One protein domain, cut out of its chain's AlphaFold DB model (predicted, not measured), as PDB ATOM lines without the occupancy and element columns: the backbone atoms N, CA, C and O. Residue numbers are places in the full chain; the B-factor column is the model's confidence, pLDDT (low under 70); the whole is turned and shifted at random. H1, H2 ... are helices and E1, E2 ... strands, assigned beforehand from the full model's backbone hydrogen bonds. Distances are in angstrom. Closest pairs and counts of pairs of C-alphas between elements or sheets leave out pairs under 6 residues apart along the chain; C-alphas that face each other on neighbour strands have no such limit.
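This is residues 3 to 83 of the 86 residues of an uncharacterized protein of marine sediment metagenome (UniProt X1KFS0). A small sheet of three parallel strands, order E2 E1 E4, has H1 on one face and H2 across the other, three layers; E3 and the loop of residues 35 to 46 make one far end. The printed part has 81 residues, with E1 H1 E2 E3 H2 E4 along the chain, class mixed. It is compact, radius of gyration of the C-alphas 13.2 A, yet elongated, 39 by 24 by 24 A.

E1, residues 3 to 7, 13.5 A, begins with C-alpha 3 at (9.735, 120.528, -5.288). H1 is residues 13 to 24, 15.3 A; E2 28 to 34, 17.1 A; E3 47 to 49, 6.7 A; H2 50 to 60, 15.6 A. E4, residues 67 to 71, 13.2 A, ends with C-alpha 71 at (18.340, 126.974, -4.007).

Within hydrogen-bond range are N 5 of E1 and O 69 of E4, 2.8 A, and N 31 of E2 and O 4 of E1, 2.8 A. E1, H1, E2 form a strand-helix-strand unit, parallel neighbour strands with a helix between, its crossover right-handed. H1 has a height over the sheet of 6.8 A; its closest C-alphas to E2 are Glu 17 and Ser 28, 5.7 A. H2, height 9.1 A, runs across E1 at 64 degrees on the local plane; the closest C-alphas are Phe 5 and Ile 57, 7.4 A. Every O i to N i+4 pair in H1 and H2 is within range. E3 pairs with no named strand.

The C-alphas of Asn 25 and Leu 44 are farthest apart, 40.2 A. The printed part has no cut; E2 to E3 is a long link. Residues 61 to 63 and 80 to 83 have pLDDT under 70.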
ATOM      1  N   GLY A   3       9.096 120.156  -4.025       91.19
ATOM      2  CA  GLY A   3       9.735 120.528  -5.288       91.19
ATOM      3  C   GLY A   3      10.970 121.386  -5.044       91.19
ATOM      4  O   GLY A   3      10.851 122.461  -4.460       91.19
ATOM      5  N   VAL A   4      12.137 120.939  -5.503       91.31
ATOM      6  CA  VAL A   4      13.401 121.677  -5.361       91.31
ATOM      7  C   VAL A   4      13.758 122.341  -6.687       91.31
ATOM      8  O   VAL A   4      13.932 121.664  -7.701       91.31
ATOM      9  N   PHE A   5      13.864 123.665  -6.678       91.75
ATOM     10  CA  PHE A   5      14.242 124.493  -7.821       91.75
ATOM     11  C   PHE A   5      15.639 125.045  -7.599       91.75
ATOM     12  O   PHE A   5      15.911 125.597  -6.538       91.75
ATOM     13  N   GLN A   6      16.519 124.924  -8.587       92.75
ATOM     14  CA  GLN A   6      17.917 125.333  -8.440       92.75
ATOM     15  C   GLN A   6      18.285 126.439  -9.414       92.75
ATOM     16  O   GLN A   6      17.880 126.415 -10.575       92.75
ATOM     17  N   GLN A   7      19.097 127.389  -8.969       92.62
ATOM     18  CA  GLN A   7      19.805 128.273  -9.884       92.62
ATOM     19  C   GLN A   7      20.640 127.430 -10.867       92.62
ATOM     20  O   GLN A   7      21.254 126.450 -10.461       92.62
ATOM     21  N   GLU A   8      20.674 127.790 -12.154       89.00
ATOM     22  CA  GLU A   8      21.347 126.996 -13.207       89.00
ATOM     23  C   GLU A   8      22.826 126.664 -12.925       89.00
ATOM     24  O   GLU A   8      23.322 125.631 -13.372       89.00
ATOM     25  N   SER A   9      23.533 127.511 -12.174       84.12
ATOM     26  CA  SER A   9      24.931 127.284 -11.783       84.12
ATOM     27  C   SER A   9      25.098 126.335 -10.590       84.12
ATOM     28  O   SER A   9      26.219 125.943 -10.280       84.12
ATOM     29  N   LEU A  10      24.007 125.964  -9.918       86.94
ATOM     30  CA  LEU A  10      24.013 125.219  -8.667       86.94
ATOM     31  C   LEU A  10      23.572 123.762  -8.881       86.94
ATOM     32  O   LEU A  10      22.537 123.485  -9.489       86.94
ATOM     33  N   LYS A  11      24.347 122.816  -8.340       85.44
ATOM     34  CA  LYS A  11      24.057 121.374  -8.390       85.44
ATOM     35  C   LYS A  11      24.124 120.752  -6.992       85.44
ATOM     36  O   LYS A  11      25.000 119.942  -6.714       85.44
ATOM     37  N   LEU A  12      23.199 121.142  -6.115       88.44
ATOM     38  CA  LEU A  12      23.128 120.686  -4.717       88.44
ATOM     39  C   LEU A  12      21.865 119.865  -4.401       88.44
ATOM     40  O   LEU A  12      21.596 119.583  -3.237       88.44
ATOM     41  N   PHE A  13      21.099 119.447  -5.415       89.56
ATOM     42  CA  PHE A  13      19.863 118.682  -5.210       89.56
ATOM     43  C   PHE A  13      20.048 117.449  -4.323       89.56
ATOM     44  O   PHE A  13      19.265 117.286  -3.400       89.56
ATOM     45  N   ASN A  14      21.095 116.645  -4.540       89.00
ATOM     46  CA  ASN A  14      21.331 115.429  -3.751       89.00
ATOM     47  C   ASN A  14      21.457 115.735  -2.246       89.00
ATOM     48  O   ASN A  14      20.921 115.012  -1.416       89.00
ATOM     49  N   ILE A  15      22.095 116.858  -1.891       88.62
ATOM     50  CA  ILE A  15      22.224 117.290  -0.492       88.62
ATOM     51  C   ILE A  15      20.850 117.657   0.075       88.62
ATOM     52  O   ILE A  15      20.509 117.287   1.196       88.62
ATOM     53  N   VAL A  16      20.039 118.378  -0.699       88.56
ATOM     54  CA  VAL A  16      18.691 118.766  -0.269       88.56
ATOM     55  C   VAL A  16      17.763 117.563  -0.191       88.56
ATOM     56  O   VAL A  16      16.915 117.517   0.696       88.56
ATOM     57  N   GLU A  17      17.929 116.568  -1.056       91.44
ATOM     58  CA  GLU A  17      17.202 115.304  -0.982       91.44
ATOM     59  C   GLU A  17      17.468 114.585   0.342       91.44
ATOM     60  O   GLU A  17      16.518 114.265   1.062       91.44
ATOM     61  N   ASP A  18      18.736 114.449   0.726       90.75
ATOM     62  CA  ASP A  18      19.120 113.839   1.998       90.75
ATOM     63  C   ASP A  18      18.584 114.626   3.204       90.75
ATOM     64  O   ASP A  18      18.018 114.046   4.137       90.75
ATOM     65  N   VAL A  19      18.702 115.958   3.180       89.62
ATOM     66  CA  VAL A  19      18.222 116.841   4.257       89.62
ATOM     67  C   VAL A  19      16.696 116.785   4.374       89.62
ATOM     68  O   VAL A  19      16.162 116.583   5.463       89.62
ATOM     69  N   THR A  20      15.969 116.914   3.268       88.31
ATOM     70  CA  THR A  20      14.496 116.882   3.276       88.31
ATOM     71  C   THR A  20      13.965 115.530   3.745       88.31
ATOM     72  O   THR A  20      13.060 115.487   4.582       88.31
ATOM     73  N   LYS A  21      14.577 114.428   3.304       88.38
ATOM     74  CA  LYS A  21      14.219 113.084   3.765       88.38
ATOM     75  C   LYS A  21      14.477 112.909   5.262       88.38
ATOM     76  O   LYS A  21      13.615 112.384   5.962       88.38
ATOM     77  N   LYS A  22      15.627 113.373   5.759       90.81
ATOM     78  CA  LYS A  22      16.025 113.234   7.167       90.81
ATOM     79  C   LYS A  22      15.179 114.079   8.120       90.81
ATOM     80  O   LYS A  22      14.806 113.587   9.180       90.81
ATOM     81  N   TYR A  23      14.911 115.337   7.773       89.19
ATOM     82  CA  TYR A  23      14.328 116.306   8.710       89.19
ATOM     83  C   TYR A  23      12.835 116.556   8.508       89.19
ATOM     84  O   TYR A  23      12.153 116.911   9.463       89.19
ATOM     85  N   LEU A  24      12.314 116.370   7.293       85.69
ATOM     86  CA  LEU A  24      10.900 116.621   6.989       85.69
ATOM     87  C   LEU A  24      10.102 115.332   6.783       85.69
ATOM     88  O   LEU A  24       8.887 115.399   6.631       85.69
ATOM     89  N   ASN A  25      10.766 114.167   6.767       87.81
ATOM     90  CA  ASN A  25      10.160 112.869   6.454       87.81
ATOM     91  C   ASN A  25       9.321 112.908   5.159       87.81
ATOM     92  O   ASN A  25       8.270 112.278   5.040       87.81
ATOM     93  N   GLN A  26       9.766 113.708   4.186       86.25
ATOM     94  CA  GLN A  26       9.105 113.887   2.900       86.25
ATOM     95  C   GLN A  26      10.093 113.639   1.770       86.25
ATOM     96  O   GLN A  26      11.242 114.071   1.817       86.25
ATOM     97  N   SER A  27       9.617 112.985   0.711       87.44
ATOM     98  CA  SER A  27      10.360 112.884  -0.539       87.44
ATOM     99  C   SER A  27      10.413 114.247  -1.227       87.44
ATOM    100  O   SER A  27       9.378 114.918  -1.390       87.44
ATOM    101  N   SER A  28      11.598 114.622  -1.693       89.69
ATOM    102  CA  SER A  28      11.785 115.762  -2.578       89.69
ATOM    103  C   SER A  28      12.060 115.305  -4.009       89.69
ATOM    104  O   SER A  28      12.407 114.156  -4.271       89.69
ATOM    105  N   ARG A  29      11.820 116.201  -4.964       89.31
ATOM    106  CA  ARG A  29      12.063 115.966  -6.385       89.31
ATOM    107  C   ARG A  29      12.720 117.192  -6.989       89.31
ATOM    108  O   ARG A  29      12.269 118.315  -6.752       89.31
ATOM    109  N   HIS A  30      13.726 116.970  -7.829       89.31
ATOM    110  CA  HIS A  30      14.295 118.024  -8.654       89.31
ATOM    111  C   HIS A  30      13.217 118.536  -9.613       89.31
ATOM    112  O   HIS A  30      12.819 117.848 -10.555       89.31
ATOM    113  N   ALA A  31      12.722 119.742  -9.356       88.50
ATOM    114  CA  ALA A  31      11.599 120.324 -10.076       88.50
ATOM    115  C   ALA A  31      12.043 121.171 -11.278       88.50
ATOM    116  O   ALA A  31      11.247 121.402 -12.183       88.50
ATOM    117  N   GLY A  32      13.312 121.586 -11.325       90.00
ATOM    118  CA  GLY A  32      13.896 122.255 -12.483       90.00
ATOM    119  C   GLY A  32      14.971 123.269 -12.115       90.00
ATOM    120  O   GLY A  32      15.253 123.506 -10.938       90.00
ATOM    121  N   PHE A  33      15.550 123.875 -13.147       91.50
ATOM    122  CA  PHE A  33      16.474 124.992 -13.003       91.50
ATOM    123  C   PHE A  33      15.772 126.327 -13.256       91.50
ATOM    124  O   PHE A  33      14.773 126.391 -13.978       91.50
ATOM    125  N   PHE A  34      16.298 127.408 -12.684       90.94
ATOM    126  CA  PHE A  34      15.852 128.764 -12.973       90.94
ATOM    127  C   PHE A  34      17.022 129.735 -13.138       90.94
ATOM    128  O   PHE A  34      18.098 129.579 -12.558       90.94
ATOM    129  N   LYS A  35      16.766 130.782 -13.924       92.25
ATOM    130  CA  LYS A  35      17.627 131.960 -14.032       92.25
ATOM    131  C   LYS A  35      17.152 133.020 -13.058       92.25
ATOM    132  O   LYS A  35      15.946 133.185 -12.865       92.25
ATOM    133  N   LEU A  36      18.096 133.764 -12.496       91.69
ATOM    134  CA  LEU A  36      17.767 134.889 -11.635       91.69
ATOM    135  C   LEU A  36      17.047 135.970 -12.450       91.69
ATOM    136  O   LEU A  36      17.549 136.381 -13.499       91.69
ATOM    137  N   PRO A  37      15.864 136.423 -12.008       92.25
ATOM    138  CA  PRO A  37      15.134 137.455 -12.723       92.25
ATOM    139  C   PRO A  37      15.923 138.778 -12.646       92.25
ATOM    140  O   PRO A  37      16.310 139.177 -11.546       92.25
ATOM    141  N   PRO A  38      16.171 139.488 -13.765       89.50
ATOM    142  CA  PRO A  38      17.051 140.666 -13.776       89.50
ATOM    143  C   PRO A  38      16.627 141.769 -12.799       89.50
ATOM    144  O   PRO A  38      17.461 142.427 -12.188       89.50
ATOM    145  N   ASN A  39      15.319 141.922 -12.591       92.19
ATOM    146  CA  ASN A  39      14.725 142.891 -11.670       92.19
ATOM    147  C   ASN A  39      14.793 142.482 -10.184       92.19
ATOM    148  O   ASN A  39      14.245 143.187  -9.340       92.19
ATOM    149  N   SER A  40      15.418 141.350  -9.844       93.56
ATOM    150  CA  SER A  40      15.666 140.989  -8.445       93.56
ATOM    151  C   SER A  40      16.948 141.602  -7.892       93.56
ATOM    152  O   SER A  40      17.046 141.748  -6.678       93.56
ATOM    153  N   HIS A  41      17.909 142.003  -8.727       94.69
ATOM    154  CA  HIS A  41      19.187 142.510  -8.238       94.69
ATOM    155  C   HIS A  41      19.094 143.978  -7.800       94.69
ATOM    156  O   HIS A  41      18.782 144.867  -8.591       94.69
ATOM    157  N   ASN A  42      19.413 144.244  -6.535       91.50
ATOM    158  CA  ASN A  42      19.613 145.588  -6.016       91.50
ATOM    159  C   ASN A  42      21.105 145.943  -6.070       91.50
ATOM    160  O   ASN A  42      21.880 145.497  -5.226       91.50
ATOM    161  N   LEU A  43      21.488 146.782  -7.036       89.62
ATOM    162  CA  LEU A  43      22.883 147.174  -7.274       89.62
ATOM    163  C   LEU A  43      23.543 147.867  -6.074       89.62
ATOM    164  O   LEU A  43      24.729 147.665  -5.833       89.62
ATOM    165  N   LEU A  44      22.783 148.655  -5.305       90.06
ATOM    166  CA  LEU A  44      23.312 149.370  -4.137       90.06
ATOM    167  C   LEU A  44      23.650 148.408  -2.994       90.06
ATOM    168  O   LEU A  44      24.631 148.609  -2.287       90.06
ATOM    169  N   ARG A  45      22.841 147.357  -2.824       86.62
ATOM    170  CA  ARG A  45      23.050 146.329  -1.794       86.62
ATOM    171  C   ARG A  45      23.957 145.196  -2.258       86.62
ATOM    172  O   ARG A  45      24.485 144.491  -1.413       86.62
ATOM    173  N   LYS A  46      24.122 145.017  -3.574       91.50
ATOM    174  CA  LYS A  46      24.726 143.824  -4.194       91.50
ATOM    175  C   LYS A  46      24.011 142.529  -3.776       91.50
ATOM    176  O   LYS A  46      24.635 141.488  -3.619       91.50
ATOM    177  N   GLN A  47      22.695 142.616  -3.575       92.19
ATOM    178  CA  GLN A  47      21.845 141.526  -3.091       92.19
ATOM    179  C   GLN A  47      20.628 141.336  -3.988       92.19
ATOM    180  O   GLN A  47      20.146 142.284  -4.618       92.19
ATOM    181  N   TYR A  48      20.083 140.125  -3.991       93.38
ATOM    182  CA  TYR A  48      18.919 139.755  -4.783       93.38
ATOM    183  C   TYR A  48      17.647 139.677  -3.933       93.38
ATOM    184  O   TYR A  48      17.625 139.149  -2.826       93.38
ATOM    185  N   ASN A  49      16.547 140.210  -4.449       92.94
ATOM    186  CA  ASN A  49      15.267 140.211  -3.760       92.94
ATOM    187  C   ASN A  49      14.663 138.799  -3.756       92.94
ATOM    188  O   ASN A  49      14.238 138.296  -4.803       92.94
ATOM    189  N   ALA A  50      14.575 138.193  -2.573       91.69
ATOM    190  CA  ALA A  50      14.061 136.839  -2.405       91.69
ATOM    191  C   ALA A  50      12.593 136.714  -2.847       91.69
ATOM    192  O   ALA A  50      12.227 135.727  -3.479       91.69
ATOM    193  N   ILE A  51      11.757 137.731  -2.601       91.56
ATOM    194  CA  ILE A  51      10.340 137.725  -3.005       91.56
ATOM    195  C   ILE A  51      10.206 137.714  -4.531       91.56
ATOM    196  O   ILE A  51       9.411 136.952  -5.079       91.56
ATOM    197  N   THR A  52      11.011 138.513  -5.234       92.69
ATOM    198  CA  THR A  52      11.023 138.517  -6.704       92.69
ATOM    199  C   THR A  52      11.454 137.156  -7.260       92.69
ATOM    200  O   THR A  52      10.849 136.671  -8.219       92.69
ATOM    201  N   ILE A  53      12.450 136.505  -6.646       92.25
ATOM    202  CA  ILE A  53      12.889 135.151  -7.025       92.25
ATOM    203  C   ILE A  53      11.775 134.124  -6.780       92.25
ATOM    204  O   ILE A  53      11.442 133.358  -7.684       92.25
ATOM    205  N   LEU A  54      11.151 134.132  -5.601       90.25
ATOM    206  CA  LEU A  54      10.064 133.211  -5.254       90.25
ATOM    207  C   LEU A  54       8.869 133.358  -6.203       90.25
ATOM    208  O   LEU A  54       8.358 132.356  -6.705       90.25
ATOM    209  N   ASN A  55       8.475 134.592  -6.529       90.06
ATOM    210  CA  ASN A  55       7.414 134.858  -7.500       90.06
ATOM    211  C   ASN A  55       7.771 134.328  -8.896       90.06
ATOM    212  O   ASN A  55       6.913 133.780  -9.589       90.06
ATOM    213  N   HIS A  56       9.040 134.433  -9.300       90.38
ATOM    214  CA  HIS A  56       9.520 133.879 -10.565       90.38
ATOM    215  C   HIS A  56       9.428 132.347 -10.599       90.38
ATOM    216  O   HIS A  56       8.937 131.775 -11.577       90.38
ATOM    217  N   ILE A  57       9.852 131.680  -9.520       89.00
ATOM    218  CA  ILE A  57       9.759 130.221  -9.371       89.00
ATOM    219  C   ILE A  57       8.289 129.777  -9.380       89.00
ATOM    220  O   ILE A  57       7.944 128.807 -10.061       89.00
ATOM    221  N   ALA A  58       7.416 130.497  -8.667       85.94
ATOM    222  CA  ALA A  58       5.991 130.200  -8.579       85.94
ATOM    223  C   ALA A  58       5.273 130.354  -9.929       85.94
ATOM    224  O   ALA A  58       4.486 129.482 -10.296       85.94
ATOM    225  N   ALA A  59       5.578 131.412 -10.688       84.31
ATOM    226  CA  ALA A  59       4.950 131.688 -11.980       84.31
ATOM    227  C   ALA A  59       5.299 130.643 -13.053       84.31
ATOM    228  O   ALA A  59       4.440 130.266 -13.850       84.31
ATOM    229  N   LYS A  60       6.546 130.152 -13.066       74.19
ATOM    230  CA  LYS A  60       7.007 129.160 -14.053       74.19
ATOM    231  C   LYS A  60       6.562 127.731 -13.750       74.19
ATOM    232  O   LYS A  60       6.545 126.905 -14.654       74.19
ATOM    233  N   ASN A  61       6.182 127.432 -12.507       69.50
ATOM    234  CA  ASN A  61       5.960 126.058 -12.064       69.50
ATOM    235  C   ASN A  61       4.571 125.866 -11.456       69.50
ATOM    236  O   ASN A  61       4.375 125.969 -10.241       69.50
ATOM    237  N   ARG A  62       3.620 125.495 -12.323       64.12
ATOM    238  CA  ARG A  62       2.258 125.068 -11.951       64.12
ATOM    239  C   ARG A  62       2.177 123.625 -11.428       64.12
ATOM    240  O   ARG A  62       1.081 123.137 -11.170       64.12
ATOM    241  N   GLY A  63       3.308 122.930 -11.281       65.62
ATOM    242  CA  GLY A  63       3.338 121.590 -10.692       65.62
ATOM    243  C   GLY A  63       2.759 121.583  -9.273       65.62
ATOM    244  O   GLY A  63       3.034 122.494  -8.486       65.62
ATOM    245  N   LYS A  64       1.962 120.553  -8.952       73.75
ATOM    246  CA  LYS A  64       1.449 120.302  -7.597       73.75
ATOM    247  C   LYS A  64       2.591 119.783  -6.716       73.75
ATOM    248  O   LYS A  64       2.864 118.588  -6.688       73.75
ATOM    249  N   PHE A  65       3.269 120.701  -6.040       86.00
ATOM    250  CA  PHE A  65       4.155 120.404  -4.916       86.00
ATOM    251  C   PHE A  65       3.550 121.030  -3.664       86.00
ATOM    252  O   PHE A  65       3.096 122.172  -3.729       86.00
ATOM    253  N   ASP A  66       3.572 120.300  -2.551       85.44
ATOM    254  CA  ASP A  66       3.039 120.787  -1.270       85.44
ATOM    255  C   ASP A  66       3.942 121.880  -0.686       85.44
ATOM    256  O   ASP A  66       3.473 122.838  -0.079       85.44
ATOM    257  N   LEU A  67       5.247 121.759  -0.939       86.56
ATOM    258  CA  LEU A  67       6.272 122.725  -0.572       86.56
ATOM    259  C   LEU A  67       7.214 122.941  -1.757       86.56
ATOM    260  O   LEU A  67       7.538 121.999  -2.486       86.56
ATOM    261  N   LYS A  68       7.675 124.179  -1.941       88.12
ATOM    262  CA  LYS A  68       8.652 124.548  -2.969       88.12
ATOM    263  C   LYS A  68       9.876 125.155  -2.293       88.12
ATOM    264  O   LYS A  68       9.734 126.121  -1.554       88.12
ATOM    265  N   ILE A  69      11.051 124.605  -2.575       89.19
ATOM    266  CA  ILE A  69      12.338 125.094  -2.072       89.19
ATOM    267  C   ILE A  69      13.122 125.663  -3.251       89.19
ATOM    268  O   ILE A  69      13.233 125.012  -4.291       89.19
ATOM    269  N   GLY A  70      13.649 126.877  -3.101       90.50
ATOM    270  CA  GLY A  70      14.547 127.504  -4.069       90.50
ATOM    271  C   GLY A  70      15.979 127.497  -3.547       90.50
ATOM    272  O   GLY A  70      16.227 128.018  -2.467       90.50
ATOM    273  N   LEU A  71      16.913 126.939  -4.312       92.31
ATOM    274  CA  LEU A  71      18.340 126.974  -4.007       92.31
ATOM    275  C   LEU A  71      19.033 128.025  -4.870       92.31
ATOM    276  O   LEU A  71      18.913 128.009  -6.099       92.31
ATOM    277  N   VAL A  72      19.767 128.914  -4.211       91.94
ATOM    278  CA  VAL A  72      20.517 130.012  -4.825       91.94
ATOM    279  C   VAL A  72      21.923 130.073  -4.246       91.94
ATOM    280  O   VAL A  72      22.127 129.724  -3.087       91.94
ATOM    281  N   ASP A  73      22.869 130.540  -5.055       91.12
ATOM    282  CA  ASP A  73      24.254 130.818  -4.647       91.12
ATOM    283  C   ASP A  73      24.540 132.315  -4.800       91.12
ATOM    284  O   ASP A  73      25.365 132.749  -5.601       91.12
ATOM    285  N   ILE A  74      23.716 133.121  -4.135       91.00
ATOM    286  CA  ILE A  74      23.785 134.582  -4.131       91.00
ATOM    287  C   ILE A  74      23.319 135.096  -2.775       91.00
ATOM    288  O   ILE A  74      22.519 134.453  -2.092       91.00
ATOM    289  N   ASP A  75      23.748 136.303  -2.432       91.12
ATOM    290  CA  ASP A  75      23.224 136.997  -1.265       91.12
ATOM    291  C   ASP A  75      21.808 137.530  -1.549       91.12
ATOM    292  O   ASP A  75      21.550 138.139  -2.598       91.12
ATOM    293  N   ILE A  76      20.879 137.292  -0.621       92.19
ATOM    294  CA  ILE A  76      19.459 137.625  -0.762       92.19
ATOM    295  C   ILE A  76      18.965 138.568   0.338       92.19
ATOM    296  O   ILE A  76      19.520 138.649   1.431       92.19
ATOM    297  N   TYR A  77      17.881 139.286   0.050       90.56
ATOM    298  CA  TYR A  77      17.191 140.132   1.024       90.56
ATOM    299  C   TYR A  77      15.667 140.058   0.879       90.56
ATOM    300  O   TYR A  77      15.133 139.772  -0.200       90.56
ATOM    301  N   THR A  78      14.957 140.379   1.961       86.38
ATOM    302  CA  THR A  78      13.498 140.559   1.985       86.38
ATOM    303  C   THR A  78      13.153 142.000   2.382       86.38
ATOM    304  O   THR A  78      13.990 142.759   2.881       86.38
ATOM    305  N   ARG A  79      11.907 142.436   2.142       70.81
ATOM    306  CA  ARG A  79      11.418 143.711   2.699       70.81
ATOM    307  C   ARG A  79      11.309 143.551   4.221       70.81
ATOM    308  O   ARG A  79      10.334 142.985   4.696       70.81
ATOM    309  N   GLY A  80      12.314 144.031   4.952       64.50
ATOM    310  CA  GLY A  80      12.375 143.954   6.417       64.50
ATOM    311  C   GLY A  80      13.766 143.663   6.988       64.50
ATOM    312  O   GLY A  80      13.977 143.897   8.171       64.50
ATOM    313  N   GLY A  81      14.729 143.215   6.170       54.31
ATOM    314  CA  GLY A  81      16.108 142.983   6.614       54.31
ATOM    315  C   GLY A  81      16.863 141.941   5.785       54.31
ATOM    316  O   GLY A  81      16.374 141.461   4.760       54.31
ATOM    317  N   HIS A  82      18.068 141.603   6.247       53.31
ATOM    318  CA  HIS A  82      18.835 140.448   5.777       53.31
ATOM    319  C   HIS A  82      18.245 139.195   6.438       53.31
ATOM    320  O   HIS A  82      18.233 139.101   7.664       53.31
ATOM    321  N   GLN A  83      17.710 138.260   5.657       51.31
ATOM    322  CA  GLN A  83      17.127 137.025   6.184       51.31
ATOM    323  C   GLN A  83      17.563 135.836   5.333       51.31
ATOM    324  O   GLN A  83      17.292 135.796   4.134       51.31
TER     325      GLN A  83